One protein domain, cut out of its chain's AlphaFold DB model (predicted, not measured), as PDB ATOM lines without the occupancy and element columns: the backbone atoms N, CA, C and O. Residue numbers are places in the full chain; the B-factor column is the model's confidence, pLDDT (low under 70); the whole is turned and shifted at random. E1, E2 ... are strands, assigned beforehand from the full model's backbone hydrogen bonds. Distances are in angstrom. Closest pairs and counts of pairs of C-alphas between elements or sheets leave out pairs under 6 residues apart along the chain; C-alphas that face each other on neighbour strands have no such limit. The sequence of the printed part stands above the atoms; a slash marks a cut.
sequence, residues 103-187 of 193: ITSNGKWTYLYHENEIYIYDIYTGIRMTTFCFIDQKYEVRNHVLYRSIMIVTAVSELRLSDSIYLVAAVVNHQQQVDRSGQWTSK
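This is residues 103 to 187 of the 193 residues of an uncharacterized protein of Polysphondylium pallidum (strain ATCC 26659 / Pp 5 / PN500) (UniProt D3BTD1). The six named strands form one twisted sheet, curled like part of a barrel, with the long strands E3, E4 and E5 through its middle, short E1 and E2 beside the first part of E3, and short E6 at one end of E5. The hairpin of E4 and E5 forms a long arm where E4 bends away, and residues 160 to 165 at its tip stick out. The printed part has 85 residues with no named helix and six named strands, E1 to E6, in that order both along the chain and across the sheet, antiparallel throughout; the class is all strand. It is only just loose, close to extended, with a radius of gyration of the C-alphas of 17.6 A, and flat, spanning 51 by 43 by 20 A.

E4, residues 145 to 161, is 40.9 A long and begins at C-alpha 145 (139.924, 202.229, 209.265). E5, residues 164 to 178, is 41.2 A long, and E3, residues 128 to 141, 38.8 A. E2, residues 117 to 122, and E1, residues 109 to 114, are 16.5 A each; E1 begins at C-alpha 109 (170.873, 185.322, 227.977). E6, residues 184 to 186, is 6.7 A long and ends at C-alpha 186 (154.056, 200.784, 209.759).

The six strands form a meander, each the antiparallel neighbour of the one before. E4 bends by 72 degrees at residue 157. In the hairpin E4 and E5, N 157 and O 168 are 2.8 A apart, within hydrogen-bond range. E3 is staggered: its residues 133 to 141 pair with E4, N 137 to O 149 at 2.8 A, and 128 to 133 with E2, N 132 to O 118 at 2.8 A. Edge strand E1 pairs with E2, N 112 to O 119 at 2.9 A; edge strand E6 pairs with E5, N 185 to O 177 at 2.8 A. E1 and E6 are apart.

The C-alphas farthest apart, of Ser 162 and Ser 181, are 52.8 A apart. The printed part has no cut, and its five links between strands are tight. Mean pLDDT of the printed part is 77.7; residues 136 to 150 and 175 to 187 are under 70.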
ATOM      1  N   ILE A 103     168.947 181.693 222.154       92.81
ATOM      2  CA  ILE A 103     170.070 182.250 222.898       92.81
ATOM      3  C   ILE A 103     170.502 183.539 222.204       92.81
ATOM      4  O   ILE A 103     170.586 183.619 220.979       92.81
ATOM      5  N   THR A 104     170.760 184.565 223.002       90.62
ATOM      6  CA  THR A 104     171.265 185.852 222.515       90.62
ATOM      7  C   THR A 104     172.663 185.707 221.912       90.62
ATOM      8  O   THR A 104     173.435 184.836 222.299       90.62
ATOM      9  N   SER A 105     173.024 186.578 220.968       90.62
ATOM     10  CA  SER A 105     174.295 186.480 220.228       90.62
ATOM     11  C   SER A 105     175.546 186.549 221.109       90.62
ATOM     12  O   SER A 105     176.597 186.045 220.724       90.62
ATOM     13  N   ASN A 106     175.442 187.150 222.296       92.50
ATOM     14  CA  ASN A 106     176.528 187.207 223.273       92.50
ATOM     15  C   ASN A 106     176.605 185.960 224.180       92.50
ATOM     16  O   ASN A 106     177.489 185.896 225.031       92.50
ATOM     17  N   GLY A 107     175.677 185.009 224.038       93.75
ATOM     18  CA  GLY A 107     175.621 183.767 224.806       93.75
ATOM     19  C   GLY A 107     175.292 183.926 226.292       93.75
ATOM     20  O   GLY A 107     175.389 182.948 227.026       93.75
ATOM     21  N   LYS A 108     174.928 185.128 226.763       94.56
ATOM     22  CA  LYS A 108     174.681 185.390 228.194       94.56
ATOM     23  C   LYS A 108     173.236 185.151 228.604       94.56
ATOM     24  O   LYS A 108     172.973 184.766 229.742       94.56
ATOM     25  N   TRP A 109     172.302 185.390 227.689       94.31
ATOM     26  CA  TRP A 109     170.873 185.322 227.977       94.31
ATOM     27  C   TRP A 109     170.158 184.365 227.040       94.31
ATOM     28  O   TRP A 109     170.493 184.276 225.855       94.31
ATOM     29  N   THR A 110     169.144 183.696 227.575       95.00
ATOM     30  CA  THR A 110     168.176 182.909 226.812       95.00
ATOM     31  C   THR A 110     166.814 183.568 226.933       95.00
ATOM     32  O   THR A 110     166.508 184.189 227.956       95.00
ATOM     33  N   TYR A 111     166.011 183.470 225.885       92.25
ATOM     34  CA  TYR A 111     164.657 183.993 225.888       92.25
ATOM     35  C   TYR A 111     163.656 182.905 225.514       92.25
ATOM     36  O   TYR A 111     163.894 182.094 224.615       92.25
ATOM     37  N   LEU A 112     162.534 182.899 226.228       90.25
ATOM     38  CA  LEU A 112     161.414 181.987 226.036       90.25
ATOM     39  C   LEU A 112     160.186 182.811 225.674       90.25
ATOM     40  O   LEU A 112     159.825 183.728 226.411       90.25
ATOM     41  N   TYR A 113     159.559 182.464 224.557       85.88
ATOM     42  CA  TYR A 113     158.274 183.026 224.175       85.88
ATOM     43  C   TYR A 113     157.138 182.137 224.677       85.88
ATOM     44  O   TYR A 113     157.163 180.924 224.463       85.88
ATOM     45  N   HIS A 114     156.137 182.738 225.309       83.12
ATOM     46  CA  HIS A 114     154.900 182.062 225.679       83.12
ATOM     47  C   HIS A 114     153.726 183.025 225.519       83.12
ATOM     48  O   HIS A 114     153.719 184.096 226.119       83.12
ATOM     49  N   GLU A 115     152.734 182.638 224.717       82.31
ATOM     50  CA  GLU A 115     151.533 183.428 224.408       82.31
ATOM     51  C   GLU A 115     151.820 184.833 223.866       82.31
ATOM     52  O   GLU A 115     151.890 185.002 222.655       82.31
ATOM     53  N   ASN A 116     151.955 185.824 224.751       77.31
ATOM     54  CA  ASN A 116     152.216 187.234 224.458       77.31
ATOM     55  C   ASN A 116     153.374 187.779 225.305       77.31
ATOM     56  O   ASN A 116     153.504 188.990 225.484       77.31
ATOM     57  N   GLU A 117     154.207 186.901 225.853       83.12
ATOM     58  CA  GLU A 117     155.287 187.264 226.757       83.12
ATOM     59  C   GLU A 117     156.620 186.707 226.254       83.12
ATOM     60  O   GLU A 117     156.703 185.578 225.766       83.12
ATOM     61  N   ILE A 118     157.680 187.506 226.377       86.06
ATOM     62  CA  ILE A 118     159.065 187.047 226.263       86.06
ATOM     63  C   ILE A 118     159.700 187.148 227.635       86.06
ATOM     64  O   ILE A 118     159.945 188.242 228.147       86.06
ATOM     65  N   TYR A 119     160.034 186.001 228.200       88.62
ATOM     66  CA  TYR A 119     160.842 185.921 229.404       88.62
ATOM     67  C   TYR A 119     162.315 185.910 229.015       88.62
ATOM     68  O   TYR A 119     162.715 185.120 228.161       88.62
ATOM     69  N   ILE A 120     163.131 186.747 229.656       91.25
ATOM     70  CA  ILE A 120     164.588 186.710 229.503       91.25
ATOM     71  C   ILE A 120     165.203 186.161 230.779       91.25
ATOM     72  O   ILE A 120     164.954 186.680 231.869       91.25
ATOM     73  N   TYR A 121     166.044 185.146 230.625       92.88
ATOM     74  CA  TYR A 121     166.786 184.513 231.705       92.88
ATOM     75  C   TYR A 121     168.281 184.706 231.505       92.88
ATOM     76  O   TYR A 121     168.789 184.673 230.380       92.88
ATOM     77  N   ASP A 122     168.993 184.861 232.612       95.19
ATOM     78  CA  ASP A 122     170.439 184.696 232.632       95.19
ATOM     79  C   ASP A 122     170.777 183.199 232.543       95.19
ATOM     80  O   ASP A 122     170.270 182.391 233.322       95.19
ATOM     81  N   ILE A 123     171.600 182.817 231.561       94.75
ATOM     82  CA  ILE A 123     171.879 181.403 231.257       94.75
ATOM     83  C   ILE A 123     172.644 180.715 232.389       94.75
ATOM     84  O   ILE A 123     172.462 179.521 232.612       94.75
ATOM     85  N   TYR A 124     173.496 181.447 233.105       94.62
ATOM     86  CA  TYR A 124     174.371 180.864 234.123       94.62
ATOM     87  C   TYR A 124     173.648 180.645 235.446       94.62
ATOM     88  O   TYR A 124     173.908 179.668 236.145       94.62
ATOM     89  N   THR A 125     172.751 181.560 235.796       96.38
ATOM     90  CA  THR A 125     172.025 181.529 237.070       96.38
ATOM     91  C   THR A 125     170.636 180.909 236.949       96.38
ATOM     92  O   THR A 125     170.064 180.508 237.960       96.38
ATOM     93  N   GLY A 126     170.066 180.852 235.741       92.31
ATOM     94  CA  GLY A 126     168.673 180.457 235.513       92.31
ATOM     95  C   GLY A 126     167.655 181.466 236.058       92.31
ATOM     96  O   GLY A 126     166.453 181.199 236.046       92.31
ATOM     97  N   ILE A 127     168.110 182.625 236.547       90.69
ATOM     98  CA  ILE A 127     167.245 183.652 237.126       90.69
ATOM     99  C   ILE A 127     166.592 184.450 235.997       90.69
ATOM    100  O   ILE A 127     167.248 184.880 235.045       90.69
ATOM    101  N   ARG A 128     165.278 184.672 236.119       90.75
ATOM    102  CA  ARG A 128     164.534 185.546 235.209       90.75
ATOM    103  C   ARG A 128     164.951 186.995 235.442       90.75
ATOM    104  O   ARG A 128     164.717 187.542 236.514       90.75
ATOM    105  N   MET A 129     165.527 187.605 234.416       86.12
ATOM    106  CA  MET A 129     166.019 188.980 234.435       86.12
ATOM    107  C   MET A 129     164.899 189.982 234.166       86.12
ATOM    108  O   MET A 129     164.794 190.995 234.850       86.12
ATOM    109  N   THR A 130     164.069 189.716 233.156       84.88
ATOM    110  CA  THR A 130     162.950 190.593 232.788       84.88
ATOM    111  C   THR A 130     161.876 189.833 232.009       84.88
ATOM    112  O   THR A 130     162.047 188.664 231.648       84.88
ATOM    113  N   THR A 131     160.741 190.483 231.777       84.75
ATOM    114  CA  THR A 131     159.634 189.995 230.953       84.75
ATOM    115  C   THR A 131     159.160 191.127 230.051       84.75
ATOM    116  O   THR A 131     158.899 192.227 230.533       84.75
ATOM    117  N   PHE A 132     159.065 190.860 228.752       82.12
ATOM    118  CA  PHE A 132     158.418 191.748 227.795       82.12
ATOM    119  C   PHE A 132     157.015 191.234 227.518       82.12
ATOM    120  O   PHE A 132     156.869 190.087 227.109       82.12
ATOM    121  N   CYS A 133     156.003 192.077 227.696       81.94
ATOM    122  CA  CYS A 133     154.618 191.727 227.386       81.94
ATOM    123  C   CYS A 133     154.175 192.469 226.122       81.94
ATOM    124  O   CYS A 133     154.385 193.680 225.997       81.94
ATOM    125  N   PHE A 134     153.542 191.752 225.200       76.38
ATOM    126  CA  PHE A 134     152.929 192.297 223.997       76.38
ATOM    127  C   PHE A 134     151.435 192.480 224.227       76.38
ATOM    128  O   PHE A 134     150.704 191.524 224.479       76.38
ATOM    129  N   ILE A 135     150.966 193.714 224.105       73.62
ATOM    130  CA  ILE A 135     149.545 194.032 224.179       73.62
ATOM    131  C   ILE A 135     149.090 194.369 222.765       73.62
ATOM    132  O   ILE A 135     149.487 195.389 222.199       73.62
ATOM    133  N   ASP A 136     148.270 193.490 222.194       69.31
ATOM    134  CA  ASP A 136     147.624 193.718 220.906       69.31
ATOM    135  C   ASP A 136     146.357 194.554 221.109       69.31
ATOM    136  O   ASP A 136     145.339 194.064 221.603       69.31
ATOM    137  N   GLN A 137     146.418 195.832 220.746       65.81
ATOM    138  CA  GLN A 137     145.265 196.720 220.752       65.81
ATOM    139  C   GLN A 137     144.730 196.899 219.339       65.81
ATOM    140  O   GLN A 137     145.381 197.466 218.457       65.81
ATOM    141  N   LYS A 138     143.491 196.453 219.138       64.88
ATOM    142  CA  LYS A 138     142.727 196.721 217.922       64.88
ATOM    143  C   LYS A 138     141.827 197.922 218.167       64.88
ATOM    144  O   LYS A 138     140.975 197.887 219.050       64.88
ATOM    145  N   TYR A 139     142.012 198.962 217.366       64.19
ATOM    146  CA  TYR A 139     141.142 200.127 217.342       64.19
ATOM    147  C   TYR A 139     140.382 200.149 216.023       64.19
ATOM    148  O   TYR A 139     140.982 200.137 214.947       64.19
ATOM    149  N   GLU A 140     139.060 200.223 216.106       56.75
ATOM    150  CA  GLU A 140     138.225 200.564 214.963       56.75
ATOM    151  C   GLU A 140     137.913 202.058 215.028       56.75
ATOM    152  O   GLU A 140     137.315 202.547 215.989       56.75
ATOM    153  N   VAL A 141     138.359 202.810 214.023       57.00
ATOM    154  CA  VAL A 141     138.022 204.229 213.900       57.00
ATOM    155  C   VAL A 141     136.855 204.361 212.930       57.00
ATOM    156  O   VAL A 141     136.804 203.672 211.907       57.00
ATOM    157  N   ARG A 142     135.916 205.267 213.248       47.56
ATOM    158  CA  ARG A 142     134.786 205.636 212.377       47.56
ATOM    159  C   ARG A 142     135.277 205.763 210.925       47.56
ATOM    160  O   ARG A 142     136.237 206.493 210.682       47.56
ATOM    161  N   ASN A 143     134.607 205.061 210.003       57.81
ATOM    162  CA  ASN A 143     134.943 204.866 208.576       57.81
ATOM    163  C   ASN A 143     135.771 203.607 208.225       57.81
ATOM    164  O   ASN A 143     136.499 203.630 207.234       57.81
ATOM    165  N   HIS A 144     135.650 202.509 208.984       56.50
ATOM    166  CA  HIS A 144     136.274 201.203 208.683       56.50
ATOM    167  C   HIS A 144     137.809 201.203 208.615       56.50
ATOM    168  O   HIS A 144     138.416 200.271 208.087       56.50
ATOM    169  N   VAL A 145     138.465 202.230 209.161       56.59
ATOM    170  CA  VAL A 145     139.924 202.229 209.265       56.59
ATOM    171  C   VAL A 145     140.298 201.492 210.544       56.59
ATOM    172  O   VAL A 145     140.126 202.003 211.652       56.59
ATOM    173  N   LEU A 146     140.807 200.275 210.371       56.53
ATOM    174  CA  LEU A 146     141.371 199.464 211.440       56.53
ATOM    175  C   LEU A 146     142.812 199.907 211.707       56.53
ATOM    176  O   LEU A 146     143.657 199.919 210.809       56.53
ATOM    177  N   TYR A 147     143.092 200.253 212.959       58.12
ATOM    178  CA  TYR A 147     144.450 200.431 213.459       58.12
ATOM    179  C   TYR A 147     144.769 199.281 214.405       58.12
ATOM    180  O   TYR A 147     143.969 198.926 215.272       58.12
ATOM    181  N   ARG A 148     145.961 198.711 214.248       64.25
ATOM    182  CA  ARG A 148     146.513 197.740 215.189       64.25
ATOM    183  C   ARG A 148     147.712 198.388 215.851       64.25
ATOM    184  O   ARG A 148     148.624 198.856 215.174       64.25
ATOM    185  N   SER A 149     147.686 198.461 217.168       59.97
ATOM    186  CA  SER A 149     148.797 198.930 217.977       59.97
ATOM    187  C   SER A 149     149.352 197.734 218.733       59.97
ATOM    188  O   SER A 149     148.619 197.058 219.450       59.97
ATOM    189  N   ILE A 150     150.637 197.455 218.539       66.19
ATOM    190  CA  ILE A 150     151.371 196.530 219.398       66.19
ATOM    191  C   ILE A 150     152.085 197.405 220.416       66.19
ATOM    192  O   ILE A 150     153.016 198.138 220.070       66.19
ATOM    193  N   MET A 151     151.632 197.355 221.664       70.75
ATOM    194  CA  MET A 151     152.364 197.961 222.769       70.75
ATOM    195  C   MET A 151     153.283 196.915 223.380       70.75
ATOM    196  O   MET A 151     152.846 195.822 223.733       70.75
ATOM    197  N   ILE A 152     154.559 197.257 223.496       73.62
ATOM    198  CA  ILE A 152     155.575 196.419 224.124       73.62
ATOM    199  C   ILE A 152     155.857 197.014 225.495       73.62
ATOM    200  O   ILE A 152     156.366 198.132 225.586       73.62
ATOM    201  N   VAL A 153     155.533 196.282 226.557       74.88
ATOM    202  CA  VAL A 153     155.935 196.643 227.919       74.88
ATOM    203  C   VAL A 153     157.389 196.230 228.095       74.88
ATOM    204  O   VAL A 153     157.705 195.046 228.014       74.88
ATOM    205  N   THR A 154     158.285 197.197 228.297       74.25
ATOM    206  CA  THR A 154     159.734 196.949 228.386       74.25
ATOM    207  C   THR A 154     160.249 196.869 229.813       74.25
ATOM    208  O   THR A 154     161.286 196.261 230.063       74.25
ATOM    209  N   ALA A 155     159.549 197.511 230.745       70.25
ATOM    210  CA  ALA A 155     159.845 197.450 232.166       70.25
ATOM    211  C   ALA A 155     158.581 197.756 232.970       70.25
ATOM    212  O   ALA A 155     157.769 198.583 232.555       70.25
ATOM    213  N   VAL A 156     158.454 197.127 234.135       76.44
ATOM    214  CA  VAL A 156     157.440 197.443 235.145       76.44
ATOM    215  C   VAL A 156     158.163 197.683 236.465       76.44
ATOM    216  O   VAL A 156     159.075 196.937 236.819       76.44
ATOM    217  N   SER A 157     157.787 198.738 237.175       75.25
ATOM    218  CA  SER A 157     158.349 199.106 238.471       75.25
ATOM    219  C   SER A 157     157.250 199.558 239.428       75.25
ATOM    220  O   SER A 157     156.127 199.856 239.018       75.25
ATOM    221  N   GLU A 158     157.588 199.614 240.709       82.38
ATOM    222  CA  GLU A 158     156.725 200.106 241.771       82.38
ATOM    223  C   GLU A 158     157.222 201.483 242.221       82.38
ATOM    224  O   GLU A 158     158.388 201.650 242.582       82.38
ATOM    225  N   LEU A 159     156.333 202.473 242.217       81.75
ATOM    226  CA  LEU A 159     156.586 203.810 242.734       81.75
ATOM    227  C   LEU A 159     155.716 204.035 243.971       81.75
ATOM    228  O   LEU A 159     154.490 204.011 243.891       81.75
ATOM    229  N   ARG A 160     156.348 204.289 245.119       92.06
ATOM    230  CA  ARG A 160     155.649 204.641 246.361       92.06
ATOM    231  C   ARG A 160     155.661 206.148 246.559       92.06
ATOM    232  O   ARG A 160     156.735 206.744 246.622       92.06
ATOM    233  N   LEU A 161     154.483 206.753 246.684       92.38
ATOM    234  CA  LEU A 161     154.326 208.165 247.029       92.38
ATOM    235  C   LEU A 161     153.392 208.273 248.232       92.38
ATOM    236  O   LEU A 161     152.193 208.026 248.116       92.38
ATOM    237  N   SER A 162     153.950 208.672 249.376       92.56
ATOM    238  CA  SER A 162     153.238 208.693 250.664       92.56
ATOM    239  C   SER A 162     152.609 207.319 250.958       92.56
ATOM    240  O   SER A 162     153.325 206.319 250.954       92.56
ATOM    241  N   ASP A 163     151.286 207.256 251.127       94.69
ATOM    242  CA  ASP A 163     150.539 206.030 251.436       94.69
ATOM    243  C   ASP A 163     149.986 205.324 250.185       94.69
ATOM    244  O   ASP A 163     149.117 204.459 250.274       94.69
ATOM    245  N   SER A 164     150.446 205.712 248.992       88.31
ATOM    246  CA  SER A 164     149.977 205.165 247.717       88.31
ATOM    247  C   SER A 164     151.079 204.405 246.985       88.31
ATOM    248  O   SER A 164     152.226 204.856 246.905       88.31
ATOM    249  N   ILE A 165     150.704 203.263 246.409       89.50
ATOM    250  CA  ILE A 165     151.563 202.436 245.559       89.50
ATOM    251  C   ILE A 165     151.075 202.562 244.116       89.50
ATOM    252  O   ILE A 165     149.910 202.296 243.823       89.50
ATOM    253  N   TYR A 166     151.976 202.949 243.220       84.69
ATOM    254  CA  TYR A 166     151.734 203.061 241.788       84.69
ATOM    255  C   TYR A 166     152.554 202.005 241.055       84.69
ATOM    256  O   TYR A 166     153.753 201.864 241.289       84.69
ATOM    257  N   LEU A 167     151.922 201.288 240.130       81.88
ATOM    258  CA  LEU A 167     152.636 200.469 239.158       81.88
ATOM    259  C   LEU A 167     152.953 201.337 237.943       81.88
ATOM    260  O   LEU A 167     152.053 201.898 237.321       81.88
ATOM    261  N   VAL A 168     154.237 201.462 237.622       82.44
ATOM    262  CA  VAL A 168     154.728 202.266 236.502       82.44
ATOM    263  C   VAL A 168     155.270 201.325 235.440       82.44
ATOM    264  O   VAL A 168     156.128 200.494 235.727       82.44
ATOM    265  N   ALA A 169     154.783 201.460 234.209       80.12
ATOM    266  CA  ALA A 169     155.235 200.664 233.078       80.12
ATOM    267  C   ALA A 169     155.878 201.560 232.015       80.12
ATOM    268  O   ALA A 169     155.287 202.551 231.587       80.12
ATOM    269  N   ALA A 170     157.076 201.191 231.565       79.81
ATOM    270  CA  ALA A 170     157.665 201.748 230.356       79.81
ATOM    271  C   ALA A 170     157.119 200.968 229.156       79.81
ATOM    272  O   ALA A 170     157.245 199.741 229.102       79.81
ATOM    273  N   VAL A 171     156.497 201.677 228.214       80.44
ATOM    274  CA  VAL A 171     155.844 201.075 227.047       80.44
ATOM    275  C   VAL A 171     156.349 201.694 225.752       80.44
ATOM    276  O   VAL A 171     156.505 202.909 225.644       80.44
ATOM    277  N   VAL A 172     156.571 200.856 224.743       78.38
ATOM    278  CA  VAL A 172     156.848 201.278 223.367       78.38
ATOM    279  C   VAL A 172     155.619 200.966 222.526       78.38
ATOM    280  O   VAL A 172     155.215 199.810 222.427       78.38
ATOM    281  N   ASN A 173     155.014 201.987 221.921       76.31
ATOM    282  CA  ASN A 173     153.841 201.818 221.068       76.31
ATOM    283  C   ASN A 173     154.248 201.771 219.588       76.31
ATOM    284  O   ASN A 173     154.712 202.768 219.031       76.31
ATOM    285  N   HIS A 174     154.023 200.628 218.940       70.12
ATOM    286  CA  HIS A 174     154.105 200.500 217.491       70.12
ATOM    287  C   HIS A 174     152.708 200.514 216.871       70.12
ATOM    288  O   HIS A 174     151.959 199.544 216.970       70.12
ATOM    289  N   GLN A 175     152.378 201.607 216.180       67.38
ATOM    290  CA  GLN A 175     151.127 201.738 215.436       67.38
ATOM    291  C   GLN A 175     151.295 201.269 213.984       67.38
ATOM    292  O   GLN A 175     152.135 201.774 213.230       67.38
ATOM    293  N   GLN A 176     150.453 200.321 213.588       66.38
ATOM    294  CA  GLN A 176     150.278 199.882 212.209       66.38
ATOM    295  C   GLN A 176     148.914 200.358 211.699       66.38
ATOM    296  O   GLN A 176     147.890 200.233 212.377       66.38
ATOM    297  N   GLN A 177     148.907 200.925 210.496       66.12
ATOM    298  CA  GLN A 177     147.711 201.404 209.812       66.12
ATOM    299  C   GLN A 177     147.434 200.514 208.601       66.12
ATOM    300  O   GLN A 177     148.337 200.289 207.796       66.12
ATOM    301  N   VAL A 178     146.189 200.067 208.430       64.12
ATOM    302  CA  VAL A 178     145.754 199.469 207.161       64.12
ATOM    303  C   VAL A 178     145.540 200.589 206.145       64.12
ATOM    304  O   VAL A 178     144.810 201.550 206.408       64.12
ATOM    305  N   ASP A 179     146.214 200.508 205.004       66.25
ATOM    306  CA  ASP A 179     145.975 201.419 203.892       66.25
ATOM    307  C   ASP A 179     144.689 201.054 203.126       66.25
ATOM    308  O   ASP A 179     144.010 200.066 203.407       66.25
ATOM    309  N   ARG A 180     144.323 201.858 202.124       64.38
ATOM    310  CA  ARG A 180     143.103 201.618 201.330       64.38
ATOM    311  C   ARG A 180     143.147 200.328 200.501       64.38
ATOM    312  O   ARG A 180     142.108 199.929 199.988       64.38
ATOM    313  N   SER A 181     144.315 199.705 200.352       69.75
ATOM    314  CA  SER A 181     144.487 198.431 199.647       69.75
ATOM    315  C   SER A 181     144.316 197.215 200.564       69.75
ATOM    316  O   SER A 181     144.384 196.081 200.098       69.75
ATOM    317  N   GLY A 182     144.079 197.436 201.863       63.62
ATOM    318  CA  GLY A 182     144.017 196.367 202.854       63.62
ATOM    319  C   GLY A 182     145.396 195.910 203.341       63.62
ATOM    320  O   GLY A 182     145.477 194.925 204.076       63.62
ATOM    321  N   GLN A 183     146.480 196.601 202.964       65.75
ATOM    322  CA  GLN A 183     147.834 196.271 203.406       65.75
ATOM    323  C   GLN A 183     148.215 197.035 204.676       65.75
ATOM    324  O   GLN A 183     147.934 198.223 204.835       65.75
ATOM    325  N   TRP A 184     148.886 196.341 205.597       62.56
ATOM    326  CA  TRP A 184     149.410 196.943 206.819       62.56
ATOM    327  C   TRP A 184     150.667 197.757 206.514       62.56
ATOM    328  O   TRP A 184     151.652 197.241 205.991       62.56
ATOM    329  N   THR A 185     150.647 199.027 206.902       64.81
ATOM    330  CA  THR A 185     151.773 199.954 206.794       64.81
ATOM    331  C   THR A 185     152.203 200.394 208.193       64.81
ATOM    332  O   THR A 185     151.381 200.773 209.031       64.81
ATOM    333  N   SER A 186     153.502 200.325 208.480       58.69
ATOM    334  CA  SER A 186     154.056 200.784 209.759       58.69
ATOM    335  C   SER A 186     154.292 202.291 209.711       58.69
ATOM    336  O   SER A 186     155.052 202.772 208.873       58.69
ATOM    337  N   LYS A 187     153.691 203.045 210.639       55.88
ATOM    338  CA  LYS A 187     154.050 204.448 210.889       55.88
ATOM    339  C   LYS A 187     154.696 204.536 212.265       55.88
ATOM    340  O   LYS A 187     154.003 204.654 213.270       55.88
TER     341      LYS A 187